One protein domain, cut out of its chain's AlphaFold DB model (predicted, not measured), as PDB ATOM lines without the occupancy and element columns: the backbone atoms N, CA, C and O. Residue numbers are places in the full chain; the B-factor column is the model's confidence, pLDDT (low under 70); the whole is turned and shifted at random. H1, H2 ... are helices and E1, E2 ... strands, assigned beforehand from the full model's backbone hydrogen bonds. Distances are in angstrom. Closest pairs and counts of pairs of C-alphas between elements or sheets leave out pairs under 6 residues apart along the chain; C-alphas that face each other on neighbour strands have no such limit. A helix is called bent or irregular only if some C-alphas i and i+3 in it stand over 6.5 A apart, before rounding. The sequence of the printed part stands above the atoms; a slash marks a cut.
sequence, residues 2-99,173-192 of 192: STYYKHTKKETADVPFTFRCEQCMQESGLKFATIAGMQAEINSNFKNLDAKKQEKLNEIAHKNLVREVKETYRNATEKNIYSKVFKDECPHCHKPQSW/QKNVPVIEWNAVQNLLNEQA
ATOM      1  N   SER A   2     182.891 216.325 280.821       59.31
ATOM      2  CA  SER A   2     181.951 215.497 280.046       59.31
ATOM      3  C   SER A   2     182.641 215.046 278.761       59.31
ATOM      4  O   SER A   2     183.209 215.880 278.057       59.31
ATOM      5  N   THR A   3     182.628 213.747 278.467       73.62
ATOM      6  CA  THR A   3     183.169 213.209 277.216       73.62
ATOM      7  C   THR A   3     182.126 213.398 276.116       73.62
ATOM      8  O   THR A   3     181.061 212.788 276.153       73.62
ATOM      9  N   TYR A   4     182.417 214.265 275.147       78.44
ATOM     10  CA  TYR A   4     181.560 214.478 273.982       78.44
ATOM     11  C   TYR A   4     182.037 213.607 272.818       78.44
ATOM     12  O   TYR A   4     183.202 213.661 272.427       78.44
ATOM     13  N   TYR A   5     181.126 212.822 272.251       84.12
ATOM     14  CA  TYR A   5     181.344 212.002 271.065       84.12
ATOM     15  C   TYR A   5     180.679 212.657 269.855       84.12
ATOM     16  O   TYR A   5     179.486 212.982 269.876       84.12
ATOM     17  N   LYS A   6     181.465 212.839 268.792       89.25
ATOM     18  CA  LYS A   6     181.007 213.334 267.495       89.25
ATOM     19  C   LYS A   6     180.643 212.146 266.611       89.25
ATOM     20  O   LYS A   6     181.507 211.343 266.268       89.25
ATOM     21  N   HIS A   7     179.376 212.054 266.231       90.44
ATOM     22  CA  HIS A   7     178.871 211.018 265.336       90.44
ATOM     23  C   HIS A   7     178.657 211.611 263.960       90.44
ATOM     24  O   HIS A   7     178.040 212.669 263.843       90.44
ATOM     25  N   THR A   8     179.160 210.944 262.925       92.94
ATOM     26  CA  THR A   8     179.052 211.457 261.560       92.94
ATOM     27  C   THR A   8     178.608 210.379 260.593       92.94
ATOM     28  O   THR A   8     178.977 209.216 260.750       92.94
ATOM     29  N   LYS A   9     177.841 210.775 259.580       93.50
ATOM     30  CA  LYS A   9     177.457 209.902 258.475       93.50
ATOM     31  C   LYS A   9     177.506 210.680 257.172       93.50
ATOM     32  O   LYS A   9     177.103 211.839 257.113       93.50
ATOM     33  N   LYS A  10     178.001 210.032 256.126       94.69
ATOM     34  CA  LYS A  10     178.026 210.571 254.772       94.69
ATOM     35  C   LYS A  10     177.468 209.517 253.833       94.69
ATOM     36  O   LYS A  10     177.921 208.378 253.869       94.69
ATOM     37  N   GLU A  11     176.488 209.905 253.031       94.38
ATOM     38  CA  GLU A  11     175.913 209.042 252.004       94.38
ATOM     39  C   GLU A  11     176.399 209.469 250.621       94.38
ATOM     40  O   GLU A  11     176.689 210.645 250.367       94.38
ATOM     41  N   THR A  12     176.528 208.477 249.747       96.19
ATOM     42  CA  THR A  12     177.047 208.628 248.392       96.19
ATOM     43  C   THR A  12     176.213 207.816 247.415       96.19
ATOM     44  O   THR A  12     175.688 206.768 247.781       96.19
ATOM     45  N   ALA A  13     176.142 208.273 246.170       96.50
ATOM     46  CA  ALA A  13     175.521 207.554 245.067       96.50
ATOM     47  C   ALA A  13     176.445 207.576 243.850       96.50
ATOM     48  O   ALA A  13     176.997 208.625 243.511       96.50
ATOM     49  N   ASP A  14     176.598 206.432 243.191       97.00
ATOM     50  CA  ASP A  14     177.406 206.316 241.982       97.00
ATOM     51  C   ASP A  14     176.531 206.479 240.741       97.00
ATOM     52  O   ASP A  14     175.529 205.787 240.567       97.00
ATOM     53  N   VAL A  15     176.928 207.402 239.868       97.19
ATOM     54  CA  VAL A  15     176.238 207.690 238.611       97.19
ATOM     55  C   VAL A  15     177.130 207.263 237.445       97.19
ATOM     56  O   VAL A  15     178.222 207.824 237.286       97.19
ATOM     57  N   PRO A  16     176.704 206.285 236.628       97.75
ATOM     58  CA  PRO A  16     177.432 205.899 235.434       97.75
ATOM     59  C   PRO A  16     177.396 207.014 234.386       97.75
ATOM     60  O   PRO A  16     176.401 207.725 234.231       97.75
ATOM     61  N   PHE A  17     178.492 207.181 233.657       97.44
ATOM     62  CA  PHE A  17     178.568 208.109 232.539       97.44
ATOM     63  C   PHE A  17     179.611 207.672 231.509       97.44
ATOM     64  O   PHE A  17     180.582 206.977 231.820       97.44
ATOM     65  N   THR A  18     179.426 208.127 230.278       97.12
ATOM     66  CA  THR A  18     180.361 207.948 229.165       97.12
ATOM     67  C   THR A  18     180.534 209.265 228.422       97.12
ATOM     68  O   THR A  18     179.705 210.170 228.509       97.12
ATOM     69  N   PHE A  19     181.639 209.418 227.703       95.88
ATOM     70  CA  PHE A  19     181.814 210.529 226.778       95.88
ATOM     71  C   PHE A  19     182.742 210.145 225.636       95.88
ATOM     72  O   PHE A  19     183.715 209.408 225.813       95.88
ATOM     73  N   ARG A  20     182.507 210.756 224.479       96.12
ATOM     74  CA  ARG A  20     183.429 210.689 223.354       96.12
ATOM     75  C   ARG A  20     184.452 211.808 223.443       96.12
ATOM     76  O   ARG A  20     184.086 212.983 223.464       96.12
ATOM     77  N   CYS A  21     185.733 211.455 223.474       95.19
ATOM     78  CA  CYS A  21     186.813 212.427 223.587       95.19
ATOM     79  C   CYS A  21     186.815 213.415 222.410       95.19
ATOM     80  O   CYS A  21     186.842 213.005 221.256       95.19
ATOM     81  N   GLU A  22     186.849 214.712 222.696       94.88
ATOM     82  CA  GLU A  22     186.859 215.798 221.707       94.88
ATOM     83  C   GLU A  22     188.179 215.895 220.919       94.88
ATOM     84  O   GLU A  22     188.250 216.562 219.888       94.88
ATOM     85  N   GLN A  23     189.243 215.255 221.415       92.25
ATOM     86  CA  GLN A  23     190.591 215.327 220.850       92.25
ATOM     87  C   GLN A  23     190.953 214.086 220.032       92.25
ATOM     88  O   GLN A  23     191.379 214.219 218.890       92.25
ATOM     89  N   CYS A  24     190.812 212.885 220.605       93.69
ATOM     90  CA  CYS A  24     191.138 211.631 219.912       93.69
ATOM     91  C   CYS A  24     189.910 210.903 219.349       93.69
ATOM     92  O   CYS A  24     190.070 209.867 218.711       93.69
ATOM     93  N   MET A  25     188.694 211.416 219.582       93.81
ATOM     94  CA  MET A  25     187.426 210.854 219.091       93.81
ATOM     95  C   MET A  25     187.118 209.424 219.551       93.81
ATOM     96  O   MET A  25     186.161 208.824 219.055       93.81
ATOM     97  N   GLN A  26     187.881 208.897 220.511       94.88
ATOM     98  CA  GLN A  26     187.648 207.601 221.139       94.88
ATOM     99  C   GLN A  26     186.667 207.726 222.305       94.88
ATOM    100  O   GLN A  26     186.638 208.738 223.013       94.88
ATOM    101  N   GLU A  27     185.885 206.674 222.518       95.75
ATOM    102  CA  GLU A  27     184.978 206.567 223.656       95.75
ATOM    103  C   GLU A  27     185.756 206.400 224.963       95.75
ATOM    104  O   GLU A  27     186.741 205.658 225.038       95.75
ATOM    105  N   SER A  28     185.299 207.071 226.020       94.62
ATOM    106  CA  SER A  28     185.906 206.998 227.352       94.62
ATOM    107  C   SER A  28     185.779 205.627 228.012       94.62
ATOM    108  O   SER A  28     186.435 205.387 229.025       94.62
ATOM    109  N   GLY A  29     184.889 204.774 227.497       94.56
ATOM    110  CA  GLY A  29     184.353 203.638 228.237       94.56
ATOM    111  C   GLY A  29     183.456 204.082 229.397       94.56
ATOM    112  O   GLY A  29     183.319 205.280 229.674       94.56
ATOM    113  N   LEU A  30     182.845 203.105 230.067       95.94
ATOM    114  CA  LEU A  30     181.996 203.328 231.235       95.94
ATOM    115  C   LEU A  30     182.818 203.892 232.398       95.94
ATOM    116  O   LEU A  30     183.814 203.298 232.817       95.94
ATOM    117  N   LYS A  31     182.391 205.036 232.930       95.81
ATOM    118  CA  LYS A  31     182.952 205.661 234.127       95.81
ATOM    119  C   LYS A  31     181.864 205.846 235.174       95.81
ATOM    120  O   LYS A  31     180.687 205.900 234.847       95.81
ATOM    121  N   PHE A  32     182.275 205.987 236.428       95.62
ATOM    122  CA  PHE A  32     181.374 206.242 237.548       95.62
ATOM    123  C   PHE A  32     181.762 207.545 238.237       95.62
ATOM    124  O   PHE A  32     182.943 207.801 238.496       95.62
ATOM    125  N   ALA A  33     180.761 208.377 238.495       96.06
ATOM    126  CA  ALA A  33     180.882 209.592 239.278       96.06
ATOM    127  C   ALA A  33     180.193 209.385 240.627       96.06
ATOM    128  O   ALA A  33     178.980 209.202 240.686       96.06
ATOM    129  N   THR A  34     180.965 209.441 241.708       97.12
ATOM    130  CA  THR A  34     180.431 209.335 243.066       97.12
ATOM    131  C   THR A  34     179.950 210.705 243.533       97.12
ATOM    132  O   THR A  34     180.754 211.583 243.862       97.12
ATOM    133  N   ILE A  35     178.634 210.898 243.564       95.75
ATOM    134  CA  ILE A  35     177.990 212.069 244.159       95.75
ATOM    135  C   ILE A  35     177.907 211.847 245.666       95.75
ATOM    136  O   ILE A  35     177.533 210.776 246.133       95.75
ATOM    137  N   ALA A  36     178.275 212.862 246.435       95.50
ATOM    138  CA  ALA A  36     178.427 212.772 247.875       95.50
ATOM    139  C   ALA A  36     177.667 213.905 248.563       95.50
ATOM    140  O   ALA A  36     178.012 215.070 248.375       95.50
ATOM    141  N   GLY A  37     176.700 213.559 249.413       92.88
ATOM    142  CA  GLY A  37     176.011 214.542 250.242       92.88
ATOM    143  C   GLY A  37     176.941 215.184 251.277       92.88
ATOM    144  O   GLY A  37     177.999 214.647 251.632       92.88
ATOM    145  N   MET A  38     176.527 216.341 251.798       91.75
ATOM    146  CA  MET A  38     177.181 216.968 252.949       91.75
ATOM    147  C   MET A  38     177.171 216.013 254.155       91.75
ATOM    148  O   MET A  38     176.160 215.367 254.438       91.75
ATOM    149  N   GLN A  39     178.299 215.927 254.868       92.56
ATOM    150  CA  GLN A  39     178.429 215.073 256.050       92.56
ATOM    151  C   GLN A  39     177.426 215.515 257.121       92.56
ATOM    152  O   GLN A  39     177.409 216.673 257.531       92.56
ATOM    153  N   ALA A  40     176.572 214.589 257.547       92.56
ATOM    154  CA  ALA A  40     175.671 214.791 258.666       92.56
ATOM    155  C   ALA A  40     176.429 214.561 259.971       92.56
ATOM    156  O   ALA A  40     177.225 213.621 260.065       92.56
ATOM    157  N   GLU A  41     176.171 215.396 260.976       90.88
ATOM    158  CA  GLU A  41     176.867 215.344 262.260       90.88
ATOM    159  C   GLU A  41     175.887 215.532 263.423       90.88
ATOM    160  O   GLU A  41     175.043 216.428 263.401       90.88
ATOM    161  N   ILE A  42     176.006 214.691 264.454       89.56
ATOM    162  CA  ILE A  42     175.274 214.823 265.720       89.56
ATOM    163  C   ILE A  42     176.257 214.621 266.874       89.56
ATOM    164  O   ILE A  42     177.002 213.641 266.918       89.56
ATOM    165  N   ASN A  43     176.228 215.536 267.841       87.25
ATOM    166  CA  ASN A  43     177.017 215.427 269.065       87.25
ATOM    167  C   ASN A  43     176.206 214.730 270.162       87.25
ATOM    168  O   ASN A  43     175.013 214.989 270.335       87.25
ATOM    169  N   SER A  44     176.854 213.848 270.918       85.81
ATOM    170  CA  SER A  44     176.239 213.119 272.028       85.81
ATOM    171  C   SER A  44     177.244 212.905 273.157       85.81
ATOM    172  O   SER A  44     178.425 212.707 272.903       85.81
ATOM    173  N   ASN A  45     176.775 212.873 274.405       84.56
ATOM    174  CA  ASN A  45     177.598 212.474 275.558       84.56
ATOM    175  C   ASN A  45     177.848 210.955 275.611       84.56
ATOM    176  O   ASN A  45     178.571 210.466 276.472       84.56
ATOM    177  N   PHE A  46     177.234 210.195 274.702       82.62
ATOM    178  CA  PHE A  46     177.321 208.741 274.660       82.62
ATOM    179  C   PHE A  46     178.122 208.266 273.452       82.62
ATOM    180  O   PHE A  46     177.964 208.780 272.338       82.62
ATOM    181  N   LYS A  47     178.942 207.234 273.685       82.31
ATOM    182  CA  LYS A  47     179.774 206.586 272.663       82.31
ATOM    183  C   LYS A  47     178.953 205.956 271.539       82.31
ATOM    184  O   LYS A  47     179.453 205.872 270.428       82.31
ATOM    185  N   ASN A  48     177.712 205.562 271.819       85.88
ATOM    186  CA  ASN A  48     176.755 205.067 270.833       85.88
ATOM    187  C   ASN A  48     175.532 205.989 270.803       85.88
ATOM    188  O   ASN A  48     175.136 206.533 271.839       85.88
ATOM    189  N   LEU A  49     174.935 206.160 269.624       83.94
ATOM    190  CA  LEU A  49     173.658 206.853 269.488       83.94
ATOM    191  C   LEU A  49     172.508 205.924 269.879       83.94
ATOM    192  O   LEU A  49     172.517 204.736 269.564       83.94
ATOM    193  N   ASP A  50     171.501 206.487 270.544       88.94
ATOM    194  CA  ASP A  50     170.198 205.840 270.659       88.94
ATOM    195  C   ASP A  50     169.526 205.735 269.280       88.94
ATOM    196  O   ASP A  50     169.849 206.492 268.358       88.94
ATOM    197  N   ALA A  51     168.579 204.803 269.138       90.38
ATOM    198  CA  ALA A  51     167.931 204.509 267.859       90.38
ATOM    199  C   ALA A  51     167.332 205.760 267.193       90.38
ATOM    200  O   ALA A  51     167.514 205.964 265.996       90.38
ATOM    201  N   LYS A  52     166.714 206.651 267.978       90.69
ATOM    202  CA  LYS A  52     166.096 207.884 267.476       90.69
ATOM    203  C   LYS A  52     167.134 208.867 266.932       90.69
ATOM    204  O   LYS A  52     166.925 209.483 265.889       90.69
ATOM    205  N   LYS A  53     168.271 209.037 267.612       89.44
ATOM    206  CA  LYS A  53     169.365 209.882 267.100       89.44
ATOM    207  C   LYS A  53     170.069 209.261 265.902       89.44
ATOM    208  O   LYS A  53     170.476 210.003 265.012       89.44
ATOM    209  N   GLN A  54     170.207 207.938 265.868       91.50
ATOM    210  CA  GLN A  54     170.773 207.240 264.717       91.50
ATOM    211  C   GLN A  54     169.875 207.390 263.483       91.50
ATOM    212  O   GLN A  54     170.374 207.684 262.400       91.50
ATOM    213  N   GLU A  55     168.559 207.255 263.651       93.94
ATOM    214  CA  GLU A  55     167.570 207.498 262.600       93.94
ATOM    215  C   GLU A  55     167.639 208.942 262.099       93.94
ATOM    216  O   GLU A  55     167.778 209.165 260.902       93.94
ATOM    217  N   LYS A  56     167.693 209.925 263.007       93.31
ATOM    218  CA  LYS A  56     167.874 211.335 262.634       93.31
ATOM    219  C   LYS A  56     169.183 211.583 261.873       93.31
ATOM    220  O   LYS A  56     169.199 212.349 260.914       93.31
ATOM    221  N   LEU A  57     170.289 210.957 262.288       93.75
ATOM    222  CA  LEU A  57     171.574 211.061 261.586       93.75
ATOM    223  C   LEU A  57     171.475 210.487 260.166       93.75
ATOM    224  O   LEU A  57     171.999 211.086 259.226       93.75
ATOM    225  N   ASN A  58     170.790 209.351 260.015       94.44
ATOM    226  CA  ASN A  58     170.527 208.727 258.721       94.44
ATOM    227  C   ASN A  58     169.658 209.627 257.837       94.44
ATOM    228  O   ASN A  58     170.024 209.873 256.696       94.44
ATOM    229  N   GLU A  59     168.567 210.170 258.378       94.81
ATOM    230  CA  GLU A  59     167.648 211.052 257.656       94.81
ATOM    231  C   GLU A  59     168.358 212.312 257.140       94.81
ATOM    232  O   GLU A  59     168.195 212.684 255.980       94.81
ATOM    233  N   ILE A  60     169.195 212.951 257.966       94.25
ATOM    234  CA  ILE A  60     169.967 214.135 257.554       94.25
ATOM    235  C   ILE A  60     170.974 213.769 256.459       94.25
ATOM    236  O   ILE A  60     171.090 214.491 255.469       94.25
ATOM    237  N   ALA A  61     171.707 212.660 256.615       95.31
ATOM    238  CA  ALA A  61     172.683 212.224 255.616       95.31
ATOM    239  C   ALA A  61     172.010 211.916 254.271       95.31
ATOM    240  O   ALA A  61     172.513 212.327 253.224       95.31
ATOM    241  N   HIS A  62     170.848 211.269 254.322       96.25
ATOM    242  CA  HIS A  62     170.047 210.932 253.158       96.25
ATOM    243  C   HIS A  62     169.492 212.179 252.460       96.25
ATOM    244  O   HIS A  62     169.751 212.389 251.277       96.25
ATOM    245  N   LYS A  63     168.845 213.090 253.200       95.62
ATOM    246  CA  LYS A  63     168.366 214.377 252.664       95.62
ATOM    247  C   LYS A  63     169.489 215.192 252.021       95.62
ATOM    248  O   LYS A  63     169.295 215.798 250.968       95.62
ATOM    249  N   ASN A  64     170.681 215.183 252.623       95.81
ATOM    250  CA  ASN A  64     171.854 215.845 252.057       95.81
ATOM    251  C   ASN A  64     172.288 215.225 250.723       95.81
ATOM    252  O   ASN A  64     172.652 215.972 249.815       95.81
ATOM    253  N   LEU A  65     172.257 213.895 250.596       96.69
ATOM    254  CA  LEU A  65     172.545 213.207 249.337       96.69
ATOM    255  C   LEU A  65     171.485 213.521 248.274       96.69
ATOM    256  O   LEU A  65     171.844 213.912 247.167       96.69
ATOM    257  N   VAL A  66     170.198 213.410 248.611       96.69
ATOM    258  CA  VAL A  66     169.071 213.692 247.701       96.69
ATOM    259  C   VAL A  66     169.161 215.110 247.144       96.69
ATOM    260  O   VAL A  66     169.044 215.317 245.933       96.69
ATOM    261  N   ARG A  67     169.434 216.094 248.009       96.25
ATOM    262  CA  ARG A  67     169.637 217.489 247.600       96.25
ATOM    263  C   ARG A  67     170.792 217.620 246.606       96.25
ATOM    264  O   ARG A  67     170.620 218.257 245.570       96.25
ATOM    265  N   GLU A  68     171.940 217.011 246.904       96.19
ATOM    266  CA  GLU A  68     173.135 217.091 246.056       96.19
ATOM    267  C   GLU A  68     172.923 216.416 244.691       96.19
ATOM    268  O   GLU A  68     173.316 216.961 243.658       96.19
ATOM    269  N   VAL A  69     172.256 215.258 244.661       96.62
ATOM    270  CA  VAL A  69     171.925 214.537 243.423       96.62
ATOM    271  C   VAL A  69     170.990 215.371 242.552       96.62
ATOM    272  O   VAL A  69     171.275 215.558 241.370       96.62
ATOM    273  N   LYS A  70     169.923 215.940 243.125       96.25
ATOM    274  CA  LYS A  70     168.988 216.809 242.391       96.25
ATOM    275  C   LYS A  70     169.652 218.080 241.879       96.25
ATOM    276  O   LYS A  70     169.395 218.497 240.754       96.25
ATOM    277  N   GLU A  71     170.510 218.700 242.685       95.00
ATOM    278  CA  GLU A  71     171.254 219.888 242.275       95.00
ATOM    279  C   GLU A  71     172.229 219.574 241.135       95.00
ATOM    280  O   GLU A  71     172.263 220.302 240.142       95.00
ATOM    281  N   THR A  72     172.956 218.458 241.236       95.25
ATOM    282  CA  THR A  72     173.877 217.987 240.196       95.25
ATOM    283  C   THR A  72     173.131 217.642 238.906       95.25
ATOM    284  O   THR A  72     173.570 218.050 237.830       95.25
ATOM    285  N   TYR A  73     171.988 216.959 239.010       96.31
ATOM    286  CA  TYR A  73     171.094 216.665 237.888       96.31
ATOM    287  C   TYR A  73     170.640 217.949 237.200       96.31
ATOM    288  O   TYR A  73     170.918 218.140 236.022       96.31
ATOM    289  N   ARG A  74     170.029 218.873 237.953       96.12
ATOM    290  CA  ARG A  74     169.523 220.152 237.441       96.12
ATOM    291  C   ARG A  74     170.617 220.976 236.769       96.12
ATOM    292  O   ARG A  74     170.417 221.545 235.701       96.12
ATOM    293  N   ASN A  75     171.792 221.055 237.387       94.94
ATOM    294  CA  ASN A  75     172.919 221.788 236.822       94.94
ATOM    295  C   ASN A  75     173.383 221.164 235.495       94.94
ATOM    296  O   ASN A  75     173.611 221.900 234.536       94.94
ATOM    297  N   ALA A  76     173.457 219.835 235.406       94.81
ATOM    298  CA  ALA A  76     173.859 219.149 234.182       94.81
ATOM    299  C   ALA A  76     172.799 219.245 233.070       94.81
ATOM    300  O   ALA A  76     173.155 219.558 231.936       94.81
ATOM    301  N   THR A  77     171.518 219.019 233.379       94.31
ATOM    302  CA  THR A  77     170.436 218.947 232.380       94.31
ATOM    303  C   THR A  77     169.916 220.313 231.946       94.31
ATOM    304  O   THR A  77     169.725 220.537 230.754       94.31
ATOM    305  N   GLU A  78     169.716 221.250 232.876       93.81
ATOM    306  CA  GLU A  78     169.118 222.557 232.568       93.81
ATOM    307  C   GLU A  78     170.173 223.614 232.239       93.81
ATOM    308  O   GLU A  78     169.957 224.476 231.387       93.81
ATOM    309  N   LYS A  79     171.330 223.571 232.913       92.12
ATOM    310  CA  LYS A  79     172.353 224.627 232.813       92.12
ATOM    311  C   LYS A  79     173.598 224.216 232.033       92.12
ATOM    312  O   LYS A  79     174.446 225.070 231.785       92.12
ATOM    313  N   ASN A  80     173.732 222.941 231.654       92.88
ATOM    314  CA  ASN A  80     174.963 222.383 231.079       92.88
ATOM    315  C   ASN A  80     176.211 222.656 231.949       92.88
ATOM    316  O   ASN A  80     177.309 222.882 231.437       92.88
ATOM    317  N   ILE A  81     176.031 222.665 233.274       92.94
ATOM    318  CA  ILE A  81     177.090 222.804 234.274       92.94
ATOM    319  C   ILE A  81     177.371 221.422 234.854       92.94
ATOM    320  O   ILE A  81     176.587 220.874 235.627       92.94
ATOM    321  N   TYR A  82     178.521 220.865 234.491       93.81
ATOM    322  CA  TYR A  82     178.911 219.514 234.886       93.81
ATOM    323  C   TYR A  82     179.790 219.547 236.133       93.81
ATOM    324  O   TYR A  82     180.872 220.134 236.120       93.81
ATOM    325  N   SER A  83     179.338 218.910 237.214       92.12
ATOM    326  CA  SER A  83     180.096 218.836 238.469       92.12
ATOM    327  C   SER A  83     181.463 218.163 238.278       92.12
ATOM    328  O   SER A  83     181.617 217.244 237.475       92.12
ATOM    329  N   LYS A  84     182.467 218.576 239.064       91.62
ATOM    330  CA  LYS A  84     183.835 218.019 239.007       91.62
ATOM    331  C   LYS A  84     183.920 216.530 239.367       91.62
ATOM    332  O   LYS A  84     184.958 215.918 239.129       91.62
ATOM    333  N   VAL A  85     182.860 215.954 239.941       93.50
ATOM    334  CA  VAL A  85     182.756 214.504 240.186       93.50
ATOM    335  C   VAL A  85     182.770 213.703 238.878       93.50
ATOM    336  O   VAL A  85     183.261 212.576 238.854       93.50
ATOM    337  N   PHE A  86     182.318 214.305 237.773       94.62
ATOM    338  CA  PHE A  86     182.444 213.747 236.430       94.62
ATOM    339  C   PHE A  86     183.847 214.038 235.895       94.62
ATOM    340  O   PHE A  86     184.134 215.126 235.395       94.62
ATOM    341  N   LYS A  87     184.751 213.060 236.029       93.94
ATOM    342  CA  LYS A  87     186.145 213.198 235.583       93.94
ATOM    343  C   LYS A  87     186.215 213.442 234.075       93.94
ATOM    344  O   LYS A  87     185.830 212.584 233.283       93.94
ATOM    345  N   ASP A  88     186.792 214.577 233.703       92.62
ATOM    346  CA  ASP A  88     186.858 215.073 232.329       92.62
ATOM    347  C   ASP A  88     188.124 214.676 231.571       92.62
ATOM    348  O   ASP A  88     188.348 215.104 230.444       92.62
ATOM    349  N   GLU A  89     188.989 213.878 232.178       93.62
ATOM    350  CA  GLU A  89     190.202 213.408 231.526       93.62
ATOM    351  C   GLU A  89     189.908 212.173 230.664       93.62
ATOM    352  O   GLU A  89     189.357 211.166 231.137       93.62
ATOM    353  N   CYS A  90     190.280 212.246 229.382       94.12
ATOM    354  CA  CYS A  90     190.204 211.106 228.474       94.12
ATOM    355  C   CYS A  90     191.221 210.027 228.887       94.12
ATOM    356  O   CYS A  90     192.401 210.346 229.011       94.12
ATOM    357  N   PRO A  91     190.819 208.752 229.038       95.06
ATOM    358  CA  PRO A  91     191.741 207.682 229.430       95.06
ATOM    359  C   PRO A  91     192.776 207.329 228.351       95.06
ATOM    360  O   PRO A  91     193.771 206.694 228.667       95.06
ATOM    361  N   HIS A  92     192.549 207.726 227.095       94.94
ATOM    362  CA  HIS A  92     193.423 207.364 225.976       94.94
ATOM    363  C   HIS A  92     194.479 208.426 225.673       94.94
ATOM    364  O   HIS A  92     195.621 208.104 225.366       94.94
ATOM    365  N   CYS A  93     194.104 209.707 225.735       93.12
ATOM    366  CA  CYS A  93     194.994 210.819 225.385       93.12
ATOM    367  C   CYS A  93     195.304 211.765 226.555       93.12
ATOM    368  O   CYS A  93     196.062 212.722 226.377       93.12
ATOM    369  N   HIS A  94     194.712 211.530 227.733       93.31
ATOM    370  CA  HIS A  94     194.900 212.323 228.954       93.31
ATOM    371  C   HIS A  94     194.591 213.821 228.796       93.31
ATOM    372  O   HIS A  94     195.081 214.670 229.542       93.31
ATOM    373  N   LYS A  95     193.777 214.178 227.793       92.75
ATOM    374  CA  LYS A  95     193.328 215.555 227.573       92.75
ATOM    375  C   LYS A  95     192.004 215.823 228.295       92.75
ATOM    376  O   LYS A  95     191.142 214.936 228.328       92.75
ATOM    377  N   PRO A  96     191.827 217.033 228.858       94.00
ATOM    378  CA  PRO A  96     190.564 217.444 229.459       94.00
ATOM    379  C   PRO A  96     189.499 217.667 228.384       94.00
ATOM    380  O   PRO A  96     189.826 217.935 227.227       94.00
ATOM    381  N   GLN A  97     188.230 217.612 228.769       94.06
ATOM    382  CA  GLN A  97     187.109 217.901 227.874       94.06
ATOM    383  C   GLN A  97     186.544 219.313 228.091       94.06
ATOM    384  O   GLN A  97     186.554 219.843 229.206       94.06
ATOM    385  N   SER A  98     186.029 219.938 227.028       93.75
ATOM    386  CA  SER A  98     185.571 221.333 227.060       93.75
ATOM    387  C   SER A  98     184.358 221.552 227.969       93.75
ATOM    388  O   SER A  98     184.261 222.594 228.626       93.75
ATOM    389  N   TRP A  99     183.469 220.561 228.085       92.94
ATOM    390  CA  TRP A  99     182.270 220.630 228.924       92.94
ATOM    391  C   TRP A  99     182.586 220.815 230.412       92.94
ATOM    392  O   TRP A  99     181.844 221.496 231.120       92.94
ATOM    393  N   GLN A 173     185.005 219.159 217.379       86.00
ATOM    394  CA  GLN A 173     183.669 218.871 217.875       86.00
ATOM    395  C   GLN A 173     183.658 218.960 219.398       86.00
ATOM    396  O   GLN A 173     184.538 218.417 220.064       86.00
ATOM    397  N   LYS A 174     182.650 219.647 219.945       89.00
ATOM    398  CA  LYS A 174     182.401 219.706 221.388       89.00
ATOM    399  C   LYS A 174     181.360 218.657 221.737       89.00
ATOM    400  O   LYS A 174     180.203 218.793 221.348       89.00
ATOM    401  N   ASN A 175     181.789 217.610 222.425       91.25
ATOM    402  CA  ASN A 175     180.931 216.504 222.832       91.25
ATOM    403  C   ASN A 175     180.560 216.691 224.295       91.25
ATOM    404  O   ASN A 175     181.407 217.068 225.093       91.25
ATOM    405  N   VAL A 176     179.317 216.405 224.664       93.81
ATOM    406  CA  VAL A 176     178.881 216.390 226.067       93.81
ATOM    407  C   VAL A 176     178.854 214.953 226.591       93.81
ATOM    408  O   VAL A 176     178.690 214.025 225.794       93.81
ATOM    409  N   PRO A 177     179.046 214.734 227.902       95.75
ATOM    410  CA  PRO A 177     178.949 213.402 228.473       95.75
ATOM    411  C   PRO A 177     177.496 212.923 228.469       95.75
ATOM    412  O   PRO A 177     176.568 213.696 228.709       95.75
ATOM    413  N   VAL A 178     177.312 211.627 228.249       96.50
ATOM    414  CA  VAL A 178     176.040 210.941 228.465       96.50
ATOM    415  C   VAL A 178     176.049 210.423 229.897       96.50
ATOM    416  O   VAL A 178     176.896 209.609 230.259       96.50
ATOM    417  N   ILE A 179     175.138 210.936 230.720       96.88
ATOM    418  CA  ILE A 179     175.036 210.592 232.141       96.88
ATOM    419  C   ILE A 179     173.791 209.729 232.351       96.88
ATOM    420  O   ILE A 179     172.685 210.119 231.974       96.88
ATOM    421  N   GLU A 180     173.964 208.566 232.974       96.81
ATOM    422  CA  GLU A 180     172.899 207.591 233.207       96.81
ATOM    423  C   GLU A 180     172.146 207.892 234.510       96.81
ATOM    424  O   GLU A 180     172.286 207.210 235.526       96.81
ATOM    425  N   TRP A 181     171.299 208.926 234.481       96.19
ATOM    426  CA  TRP A 181     170.506 209.355 235.643       96.19
ATOM    427  C   TRP A 181     169.532 208.298 236.171       96.19
ATOM    428  O   TRP A 181     169.163 208.345 237.343       96.19
ATOM    429  N   ASN A 182     169.185 207.304 235.347       95.56
ATOM    430  CA  ASN A 182     168.364 206.165 235.755       95.56
ATOM    431  C   ASN A 182     168.945 205.427 236.973       95.56
ATOM    432  O   ASN A 182     168.181 204.914 237.788       95.56
ATOM    433  N   ALA A 183     170.274 205.422 237.140       94.38
ATOM    434  CA  ALA A 183     170.942 204.803 238.286       94.38
ATOM    435  C   ALA A 183     170.586 205.457 239.636       94.38
ATOM    436  O   ALA A 183     170.734 204.831 240.682       94.38
ATOM    437  N   VAL A 184     170.104 206.704 239.618       95.50
ATOM    438  CA  VAL A 184     169.720 207.484 240.807       95.50
ATOM    439  C   VAL A 184     168.285 208.009 240.720       95.50
ATOM    440  O   VAL A 184     167.915 208.954 241.417       95.50
ATOM    441  N   GLN A 185     167.451 207.396 239.872       95.06
ATOM    442  CA  GLN A 185     166.078 207.844 239.636       95.06
ATOM    443  C   GLN A 185     165.227 207.825 240.911       95.06
ATOM    444  O   GLN A 185     164.380 208.695 241.101       95.06
ATOM    445  N   ASN A 186     165.469 206.857 241.796       95.62
ATOM    446  CA  ASN A 186     164.820 206.787 243.102       95.62
ATOM    447  C   ASN A 186     165.044 208.080 243.905       95.62
ATOM    448  O   ASN A 186     164.069 208.677 244.344       95.62
ATOM    449  N   LEU A 187     166.286 208.568 243.983       94.75
ATOM    450  CA  LEU A 187     166.637 209.800 244.702       94.75
ATOM    451  C   LEU A 187     166.062 211.052 244.023       94.75
ATOM    452  O   LEU A 187     165.693 212.022 244.686       94.75
ATOM    453  N   LEU A 188     165.977 211.052 242.688       94.44
ATOM    454  CA  LEU A 188     165.398 212.165 241.928       94.44
ATOM    455  C   LEU A 188     163.882 212.291 242.140       94.44
ATOM    456  O   LEU A 188     163.373 213.411 242.172       94.44
ATOM    457  N   ASN A 189     163.186 211.167 242.320       94.75
ATOM    458  CA  ASN A 189     161.731 211.108 242.483       94.75
ATOM    459  C   ASN A 189     161.244 211.431 243.902       94.75
ATOM    460  O   ASN A 189     160.051 211.662 244.098       94.75
ATOM    461  N   GLU A 190     162.127 211.420 244.897       91.69
ATOM    462  CA  GLU A 190     161.750 211.753 246.269       91.69
ATOM    463  C   GLU A 190     161.256 213.202 246.367       91.69
ATOM    464  O   GLU A 190     161.721 214.083 245.644       91.69
ATOM    465  N   GLN A 191     160.320 213.495 247.268       73.06
ATOM    466  CA  GLN A 191     159.965 214.884 247.577       73.06
ATOM    467  C   GLN A 191     161.046 215.475 248.492       73.06
ATOM    468  O   GLN A 191     161.526 214.797 249.398       73.06
ATOM    469  N   ALA A 192     161.503 216.694 248.182       56.97
ATOM    470  CA  ALA A 192     162.526 217.389 248.971       56.97
ATOM    471  C   ALA A 192     161.947 217.928 250.286       56.97
ATOM    472  O   ALA A 192     160.794 218.410 250.246       56.97
TER     473      ALA A 192
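AT A GLANCE: This is residues 2 to 99 and 173 to 192 of the 192 residues of an uncharacterized protein of Lachnospiraceae bacterium MD335 (UniProt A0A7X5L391). A long, narrow two-stranded ribbon, made of the antiparallel pair E1 and E4 followed end to end by the antiparallel pair E2 and E3, has the long helix H1 running along it. The short helix H2 packs on H1 and E2, and loops gather at the far end of E2 and E3. The 118 printed residues hold four named strands, then two named helices, in the order E1 E2 E3 E4 H1 H2, and the class is mixed. The whole is a loose rod with a radius of gyration of the C-alphas of 18.3 A, spanning 61 by 30 by 20 A.

HOW THE PARTS SIT: E1, residues 5 to 9, runs on into E2, residues 12 to 18, at 29 degrees. E2 and E3, residues 31 to 36, form an antiparallel hairpin at 151 degrees, with N 15 and O 33 2.8 A apart, within hydrogen-bond range. E4, residues 40 to 44, is the antiparallel neighbour of E1 at 158 degrees, with N 7 and O 42 2.9 A apart, also within range. For H1, residues 51 to 79, the closest C-alphas to E4 are those of Ala 40 and Ala 61, 5.0 A apart, and to E3 those of Ala 36 and Leu 65, 6.1 A. H2, residues 181 to 189, touches H1 with residues 66 to 73 of H1 alone, closest at the C-alphas of Val 66 and Leu 187, 5.5 A, at a steep tilt of 59 degrees, opposite ways. The closest C-alphas of E2 and H2 are those of Val 15 and Ala 183, 6.0 A. Every O i to N i+4 pair is within hydrogen-bond range in H1, and 3 of 5 in H2. H2 is irregular, with C-alphas 183 and 186 8.0 A apart.

IN THESE COORDINATES: E1 begins at C-alpha 5 (181.344, 212.002, 271.065). E2 measures 19.5 A and E3 16.1 A from first to last C-alpha. H1 measures 40.7 A, from C-alpha 51 (167.931, 204.509, 267.859). H2 measures 11.3 A and ends at C-alpha 189 (161.731, 211.108, 242.483).

THE WHOLE: The C-alphas farthest apart, those of Ser 2 and Gln 173, are 62.3 A apart. Residues 100 to 172 are not printed, and C-alphas 99 and 173 are 11.3 A apart across the cut. The link from E2 to E3 is long. Residues 2 and 192 have pLDDT under 70.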